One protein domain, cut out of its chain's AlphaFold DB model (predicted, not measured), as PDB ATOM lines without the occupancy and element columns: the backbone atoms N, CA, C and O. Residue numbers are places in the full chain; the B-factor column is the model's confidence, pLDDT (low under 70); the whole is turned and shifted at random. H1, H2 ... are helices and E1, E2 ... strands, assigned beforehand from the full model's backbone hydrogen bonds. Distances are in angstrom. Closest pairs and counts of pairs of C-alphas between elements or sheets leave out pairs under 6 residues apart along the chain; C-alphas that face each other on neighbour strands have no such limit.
ATOM      1  N   SER A 737      96.170  69.888  72.841       73.88
ATOM      2  CA  SER A 737      96.173  70.181  74.284       73.88
ATOM      3  C   SER A 737      97.570  70.155  74.919       73.88
ATOM      4  O   SER A 737      97.814  70.899  75.866       73.88
ATOM      5  N   ALA A 738      98.498  69.364  74.372       72.31
ATOM      6  CA  ALA A 738      99.895  69.339  74.794       72.31
ATOM      7  C   ALA A 738     100.705  70.515  74.210       72.31
ATOM      8  O   ALA A 738     101.671  70.945  74.830       72.31
ATOM      9  N   LEU A 739     100.300  71.068  73.056       75.88
ATOM     10  CA  LEU A 739     100.955  72.218  72.404       75.88
ATOM     11  C   LEU A 739     100.620  73.557  73.061       75.88
ATOM     12  O   LEU A 739     101.447  74.466  73.106       75.88
ATOM     13  N   VAL A 740      99.385  73.691  73.541       75.81
ATOM     14  CA  VAL A 740      98.900  74.900  74.223       75.81
ATOM     15  C   VAL A 740      98.854  74.719  75.741       75.81
ATOM     16  O   VAL A 740      98.139  75.431  76.439       75.81
ATOM     17  N   GLY A 741      99.602  73.737  76.248       73.31
ATOM     18  CA  GLY A 741      99.729  73.437  77.664       73.31
ATOM     19  C   GLY A 741     100.548  74.476  78.427       73.31
ATOM     20  O   GLY A 741     101.269  75.302  77.876       73.31
ATOM     21  N   GLU A 742     100.414  74.427  79.737       77.62
ATOM     22  CA  GLU A 742     101.091  75.281  80.705       77.62
ATOM     23  C   GLU A 742     102.386  74.594  81.148       77.62
ATOM     24  O   GLU A 742     102.399  73.401  81.452       77.62
ATOM     25  N   GLU A 743     103.491  75.340  81.156       77.00
ATOM     26  CA  GLU A 743     104.810  74.806  81.491       77.00
ATOM     27  C   GLU A 743     105.107  75.047  82.973       77.00
ATOM     28  O   GLU A 743     105.167  76.189  83.438       77.00
ATOM     29  N   TYR A 744     105.325  73.963  83.710       79.19
ATOM     30  CA  TYR A 744     105.636  73.995  85.135       79.19
ATOM     31  C   TYR A 744     107.144  73.867  85.359       79.19
ATOM     32  O   TYR A 744     107.762  72.887  84.942       79.19
ATOM     33  N   SER A 745     107.744  74.842  86.046       76.75
ATOM     34  CA  SER A 745     109.166  74.824  86.408       76.75
ATOM     35  C   SER A 745     109.365  75.364  87.821       76.75
ATOM     36  O   SER A 745     109.402  76.578  88.033       76.75
ATOM     37  N   GLY A 746     109.544  74.463  88.790       75.31
ATOM     38  CA  GLY A 746     109.685  74.834  90.198       75.31
ATOM     39  C   GLY A 746     108.408  75.483  90.735       75.31
ATOM     40  O   GLY A 746     107.345  74.875  90.688       75.31
ATOM     41  N   ASP A 747     108.517  76.718  91.224       75.06
ATOM     42  CA  ASP A 747     107.422  77.543  91.754       75.06
ATOM     43  C   ASP A 747     106.743  78.429  90.690       75.06
ATOM     44  O   ASP A 747     105.917  79.281  91.019       75.06
ATOM     45  N   ARG A 748     107.087  78.255  89.406       76.12
ATOM     46  CA  ARG A 748     106.573  79.072  88.301       76.12
ATOM     47  C   ARG A 748     105.724  78.253  87.343       76.12
ATOM     48  O   ARG A 748     106.114  77.161  86.929       76.12
ATOM     49  N   VAL A 749     104.611  78.855  86.933       79.19
ATOM     50  CA  VAL A 749     103.802  78.408  85.797       79.19
ATOM     51  C   VAL A 749     103.998  79.407  84.668       79.19
ATOM     52  O   VAL A 749     103.789  80.609  84.852       79.19
ATOM     53  N   ARG A 750     104.424  78.929  83.502       80.44
ATOM     54  CA  ARG A 750     104.521  79.736  82.290       80.44
ATOM     55  C   ARG A 750     103.339  79.418  81.388       80.44
ATOM     56  O   ARG A 750     103.152  78.285  80.954       80.44
ATOM     57  N   VAL A 751     102.569  80.457  81.087       78.12
ATOM     58  CA  VAL A 751     101.454  80.405  80.146       78.12
ATOM     59  C   VAL A 751     101.959  80.847  78.772       78.12
ATOM     60  O   VAL A 751     102.367  82.005  78.633       78.12
ATOM     61  N   PRO A 752     101.989  79.968  77.757       77.75
ATOM     62  CA  PRO A 752     102.389  80.374  76.418       77.75
ATOM     63  C   PRO A 752     101.303  81.249  75.776       77.75
ATOM     64  O   PRO A 752     100.115  81.080  76.032       77.75
ATOM     65  N   PHE A 753     101.688  82.166  74.885       76.31
ATOM     66  CA  PHE A 753     100.718  83.006  74.162       76.31
ATOM     67  C   PHE A 753      99.729  82.189  73.320       76.31
ATOM     68  O   PHE A 753      98.583  82.600  73.159       76.31
ATOM     69  N   SER A 754     100.143  81.014  72.837       76.56
ATOM     70  CA  SER A 754      99.269  80.069  72.136       76.56
ATOM     71  C   SER A 754      98.088  79.611  72.998       76.56
ATOM     72  O   SER A 754      97.013  79.348  72.461       76.56
ATOM     73  N   LEU A 755      98.241  79.594  74.329       74.25
ATOM     74  CA  LEU A 755      97.153  79.282  75.248       74.25
ATOM     75  C   LEU A 755      96.081  80.377  75.275       74.25
ATOM     76  O   LEU A 755      94.894  80.062  75.389       74.25
ATOM     77  N   LEU A 756      96.462  81.650  75.121       70.94
ATOM     78  CA  LEU A 756      95.518  82.771  75.165       70.94
ATOM     79  C   LEU A 756      94.496  82.717  74.021       70.94
ATOM     80  O   LEU A 756      93.341  83.070  74.234       70.94
ATOM     81  N   GLY A 757      94.880  82.198  72.849       67.44
ATOM     82  CA  GLY A 757      93.955  81.977  71.730       67.44
ATOM     83  C   GLY A 757      92.880  80.915  72.009       67.44
ATOM     84  O   GLY A 757      91.833  80.928  71.374       67.44
ATOM     85  N   SER A 758      93.101  80.021  72.982       64.75
ATOM     86  CA  SER A 758      92.138  78.974  73.371       64.75
ATOM     87  C   SER A 758      91.147  79.401  74.466       64.75
ATOM     88  O   SER A 758      90.130  78.734  74.661       64.75
ATOM     89  N   LEU A 759      91.401  80.527  75.152       62.50
ATOM     90  CA  LEU A 759      90.536  81.061  76.218       62.50
ATOM     91  C   LEU A 759      89.173  81.557  75.703       62.50
ATOM     92  O   LEU A 759      88.233  81.662  76.486       62.50
ATOM     93  N   GLY A 760      89.028  81.814  74.398       55.91
ATOM     94  CA  GLY A 760      87.744  82.198  73.796       55.91
ATOM     95  C   GLY A 760      86.646  81.136  73.968       55.91
ATOM     96  O   GLY A 760      85.482  81.484  74.152       55.91
ATOM     97  N   ASN A 761      87.017  79.849  74.011       54.19
ATOM     98  CA  ASN A 761      86.070  78.727  74.113       54.19
ATOM     99  C   ASN A 761      85.734  78.329  75.562       54.19
ATOM    100  O   ASN A 761      84.663  77.789  75.832       54.19
ATOM    101  N   SER A 762      86.644  78.576  76.504       54.62
ATOM    102  CA  SER A 762      86.488  78.287  77.929       54.62
ATOM    103  C   SER A 762      86.903  79.549  78.674       54.62
ATOM    104  O   SER A 762      88.088  79.793  78.872       54.62
ATOM    105  N   ARG A 763      85.919  80.399  78.995       61.03
ATOM    106  CA  ARG A 763      86.093  81.791  79.470       61.03
ATOM    107  C   ARG A 763      86.971  81.957  80.720       61.03
ATOM    108  O   ARG A 763      87.278  83.085  81.099       61.03
ATOM    109  N   GLU A 764      87.358  80.862  81.367       71.50
ATOM    110  CA  GLU A 764      88.160  80.849  82.581       71.50
ATOM    111  C   GLU A 764      89.121  79.658  82.563       71.50
ATOM    112  O   GLU A 764      88.760  78.561  82.130       71.50
ATOM    113  N   ARG A 765      90.338  79.850  83.076       77.62
ATOM    114  CA  ARG A 765      91.316  78.776  83.251       77.62
ATOM    115  C   ARG A 765      92.029  78.901  84.588       77.62
ATOM    116  O   ARG A 765      92.386  80.000  85.000       77.62
ATOM    117  N   VAL A 766      92.223  77.773  85.268       81.00
ATOM    118  CA  VAL A 766      92.813  77.717  86.609       81.00
ATOM    119  C   VAL A 766      94.181  77.051  86.548       81.00
ATOM    120  O   VAL A 766      94.296  75.902  86.132       81.00
ATOM    121  N   PHE A 767      95.200  77.769  87.006       80.88
ATOM    122  CA  PHE A 767      96.584  77.312  87.091       80.88
ATOM    123  C   PHE A 767      96.892  76.900  88.531       80.88
ATOM    124  O   PHE A 767      96.767  77.717  89.445       80.88
ATOM    125  N   ARG A 768      97.307  75.654  88.773       78.56
ATOM    126  CA  ARG A 768      97.704  75.219  90.123       78.56
ATOM    127  C   ARG A 768      99.057  75.834  90.475       78.56
ATOM    128  O   ARG A 768      99.965  75.813  89.657       78.56
ATOM    129  N   VAL A 769      99.236  76.340  91.692       77.38
ATOM    130  CA  VAL A 769     100.556  76.798  92.153       77.38
ATOM    131  C   VAL A 769     101.308  75.600  92.753       77.38
ATOM    132  O   VAL A 769     100.863  75.075  93.782       77.38
ATOM    133  N   PRO A 770     102.422  75.136  92.146       73.00
ATOM    134  CA  PRO A 770     103.144  73.952  92.614       73.00
ATOM    135  C   PRO A 770     103.570  74.070  94.078       73.00
ATOM    136  O   PRO A 770     104.119  75.087  94.493       73.00
ATOM    137  N   GLY A 771     103.322  73.022  94.869       69.56
ATOM    138  CA  GLY A 771     103.663  73.002  96.296       69.56
ATOM    139  C   GLY A 771     102.709  73.787  97.207       69.56
ATOM    140  O   GLY A 771     103.028  73.972  98.378       69.56
ATOM    141  N   SER A 772     101.549  74.228  96.706       74.44
ATOM    142  CA  SER A 772     100.497  74.853  97.517       74.44
ATOM    143  C   SER A 772      99.110  74.279  97.211       74.44
ATOM    144  O   SER A 772      98.886  73.684  96.158       74.44
ATOM    145  N   ASP A 773      98.165  74.510  98.118       78.50
ATOM    146  CA  ASP A 773      96.735  74.242  97.950       78.50
ATOM    147  C   ASP A 773      96.005  75.376  97.203       78.50
ATOM    148  O   ASP A 773      94.785  75.491  97.278       78.50
ATOM    149  N   LYS A 774      96.738  76.243  96.492       78.31
ATOM    150  CA  LYS A 774      96.186  77.418  95.809       78.31
ATOM    151  C   LYS A 774      96.230  77.278  94.291       78.31
ATOM    152  O   LYS A 774      97.171  76.725  93.719       78.31
ATOM    153  N   GLY A 775      95.215  77.834  93.644       83.06
ATOM    154  CA  GLY A 775      95.115  78.029  92.205       83.06
ATOM    155  C   GLY A 775      95.020  79.513  91.858       83.06
ATOM    156  O   GLY A 775      94.546  80.323  92.655       83.06
ATOM    157  N   ILE A 776      95.486  79.879  90.668       84.19
ATOM    158  CA  ILE A 776      95.269  81.193  90.065       84.19
ATOM    159  C   ILE A 776      94.273  81.002  88.930       84.19
ATOM    160  O   ILE A 776      94.593  80.371  87.925       84.19
ATOM    161  N   ARG A 777      93.077  81.559  89.080       84.19
ATOM    162  CA  ARG A 777      92.078  81.623  88.021       84.19
ATOM    163  C   ARG A 777      92.326  82.867  87.176       84.19
ATOM    164  O   ARG A 777      92.356  83.979  87.700       84.19
ATOM    165  N   LEU A 778      92.484  82.665  85.876       82.06
ATOM    166  CA  LEU A 778      92.545  83.703  84.857       82.06
ATOM    167  C   LEU A 778      91.268  83.653  84.022       82.06
ATOM    168  O   LEU A 778      90.945  82.614  83.449       82.06
ATOM    169  N   SER A 779      90.583  84.782  83.908       76.19
ATOM    170  CA  SER A 779      89.472  84.965  82.976       76.19
ATOM    171  C   SER A 779      89.714  86.183  82.088       76.19
ATOM    172  O   SER A 779      90.419  87.125  82.462       76.19
ATOM    173  N   ALA A 780      89.173  86.144  80.872       72.00
ATOM    174  CA  ALA A 780      89.215  87.260  79.932       72.00
ATOM    175  C   ALA A 780      87.793  87.793  79.730       72.00
ATOM    176  O   ALA A 780      86.880  87.038  79.394       72.00
ATOM    177  N   GLY A 781      87.601  89.091  79.957       65.69
ATOM    178  CA  GLY A 781      86.346  89.797  79.728       65.69
ATOM    179  C   GLY A 781      86.526  90.966  78.763       65.69
ATOM    180  O   GLY A 781      87.639  91.302  78.371       65.69
ATOM    181  N   ARG A 782      85.417  91.628  78.415       59.97
ATOM    182  CA  ARG A 782      85.408  92.743  77.450       59.97
ATOM    183  C   ARG A 782      86.260  93.950  77.874       59.97
ATOM    184  O   ARG A 782      86.712  94.707  77.030       59.97
ATOM    185  N   ASP A 783      86.466  94.130  79.178       62.50
ATOM    186  CA  ASP A 783      87.183  95.279  79.747       62.50
ATOM    187  C   ASP A 783      88.570  94.901  80.327       62.50
ATOM    188  O   ASP A 783      89.189  95.719  81.010       62.50
ATOM    189  N   GLY A 784      89.071  93.679  80.070       71.44
ATOM    190  CA  GLY A 784      90.417  93.234  80.459       71.44
ATOM    191  C   GLY A 784      90.518  91.782  80.952       71.44
ATOM    192  O   GLY A 784      89.577  90.998  80.855       71.44
ATOM    193  N   PHE A 785      91.684  91.429  81.502       76.06
ATOM    194  CA  PHE A 785      91.920  90.146  82.175       76.06
ATOM    195  C   PHE A 785      91.679  90.266  83.682       76.06
ATOM    196  O   PHE A 785      92.153  91.216  84.311       76.06
ATOM    197  N   GLU A 786      91.018  89.275  84.271       78.81
ATOM    198  CA  GLU A 786      90.839  89.156  85.715       78.81
ATOM    199  C   GLU A 786      91.648  87.968  86.246       78.81
ATOM    200  O   GLU A 786      91.634  86.872  85.687       78.81
ATOM    201  N   LEU A 787      92.388  88.210  87.328       82.06
ATOM    202  CA  LEU A 787      93.178  87.210  88.038       82.06
ATOM    203  C   LEU A 787      92.639  87.094  89.460       82.06
ATOM    204  O   LEU A 787      92.661  88.072  90.210       82.06
ATOM    205  N   SER A 788      92.205  85.901  89.849       83.19
ATOM    206  CA  SER A 788      91.797  85.609  91.223       83.19
ATOM    207  C   SER A 788      92.588  84.434  91.787       83.19
ATOM    208  O   SER A 788      92.970  83.511  91.073       83.19
ATOM    209  N   VAL A 789      92.890  84.501  93.083       84.50
ATOM    210  CA  VAL A 789      93.546  83.411  93.811       84.50
ATOM    211  C   VAL A 789      92.466  82.632  94.543       84.50
ATOM    212  O   VAL A 789      91.721  83.211  95.332       84.50
ATOM    213  N   GLU A 790      92.403  81.329  94.307       82.69
ATOM    214  CA  GLU A 790      91.434  80.426  94.924       82.69
ATOM    215  C   GLU A 790      92.133  79.275  95.651       82.69
ATOM    216  O   GLU A 790      93.269  78.920  95.337       82.69
ATOM    217  N   GLN A 791      91.473  78.711  96.660       80.81
ATOM    218  CA  GLN A 791      91.939  77.505  97.339       80.81
ATOM    219  C   GLN A 791      91.373  76.294  96.592       80.81
ATOM    220  O   GLN A 791      90.163  76.206  96.391       80.81
ATOM    221  N   LEU A 792      92.240  75.392  96.138       74.19
ATOM    222  CA  LEU A 792      91.846  74.187  95.416       74.19
ATOM    223  C   LEU A 792      91.437  73.117  96.434       74.19
ATOM    224  O   LEU A 792      92.255  72.685  97.244       74.19
TER     225      LEU A 792
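AT A GLANCE: This is residues 737 to 792 of the 809 residues of an uncharacterized protein of Mesorhizobium sp (UniProt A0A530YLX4). A three-strand antiparallel sheet, E3, E4 and E5, makes one side of this domain, and a small hairpin of two short strands, E1 and E2, sits beyond its E3 edge with a gap between. The one-turn helix H1 lies on the path from the hairpin to the sheet. The printed part has 56 residues, with five named strands and one named helix in the order E1, E2, H1, E3, E4, E5, and its class is mostly strand. The sheet runs E3, E4, E5 and is a meander, each strand the antiparallel neighbour of the one before. The whole is compact, with a radius of gyration of the C-alphas of 11.5 A and spans of 32 by 25 by 14 A.

IN THESE COORDINATES: Start at Ser 737 and pass residues 737 to 742, which hold no named element. Find C-alpha 743 at (104.810, 74.806, 81.491), where E1, residues 743 to 745, begins. E2 follows as residues 748 to 750, and then H1 as residues 753 to 756, 5.3 A from first to last C-alpha. E3, residues 764 to 768, begins at C-alpha 764 at (88.160, 80.849, 82.581) and is 13.4 A long. E4, residues 774 to 781, covers 22.6 A, and E5, residues 784 to 791, covers 23.1 A, ending at C-alpha 791 at (91.939, 77.505, 97.339).

HOW THE PARTS SIT: Look first at the sheet, whose inner strand is E4 and whose edge strands are E3 and E5. E3 and E4 form a hairpin, antiparallel at 158 degrees, with N 767 and O 776 within hydrogen-bond range at 2.8 A. E4 and E5 form another, also at 158 degrees, where you find N 777 and O 788 at 2.8 A. The sheet is not strongly twisted, but only just: its C-alphas lie up to 3.5 A off the best plane. E1 and E2 are a hairpin, antiparallel at 156 degrees, with N 750 and O 743 at 2.8 A. Between E2 and E3 one pair of C-alphas is within 8 A, those of Val 749 and Phe 767 at 7.4 A. E1 is apart from E3. H1 is not on the sheet, with 3 pairs of C-alphas within 10 A; it is too short for any O i to N i+4 pair, and its one O i to N i+3 pair is within hydrogen-bond range.

THE WHOLE: The two C-alphas farthest apart are those of Gly 771 and Arg 782, at 32.8 A. The printed part has no cut. The link from H1 to E3, 7 residues, is short, and the other links are tight. The mean pLDDT of the printed part is 74.4; look for values under 70 at residues 757 to 763, residue 771 and residues 781 to 783.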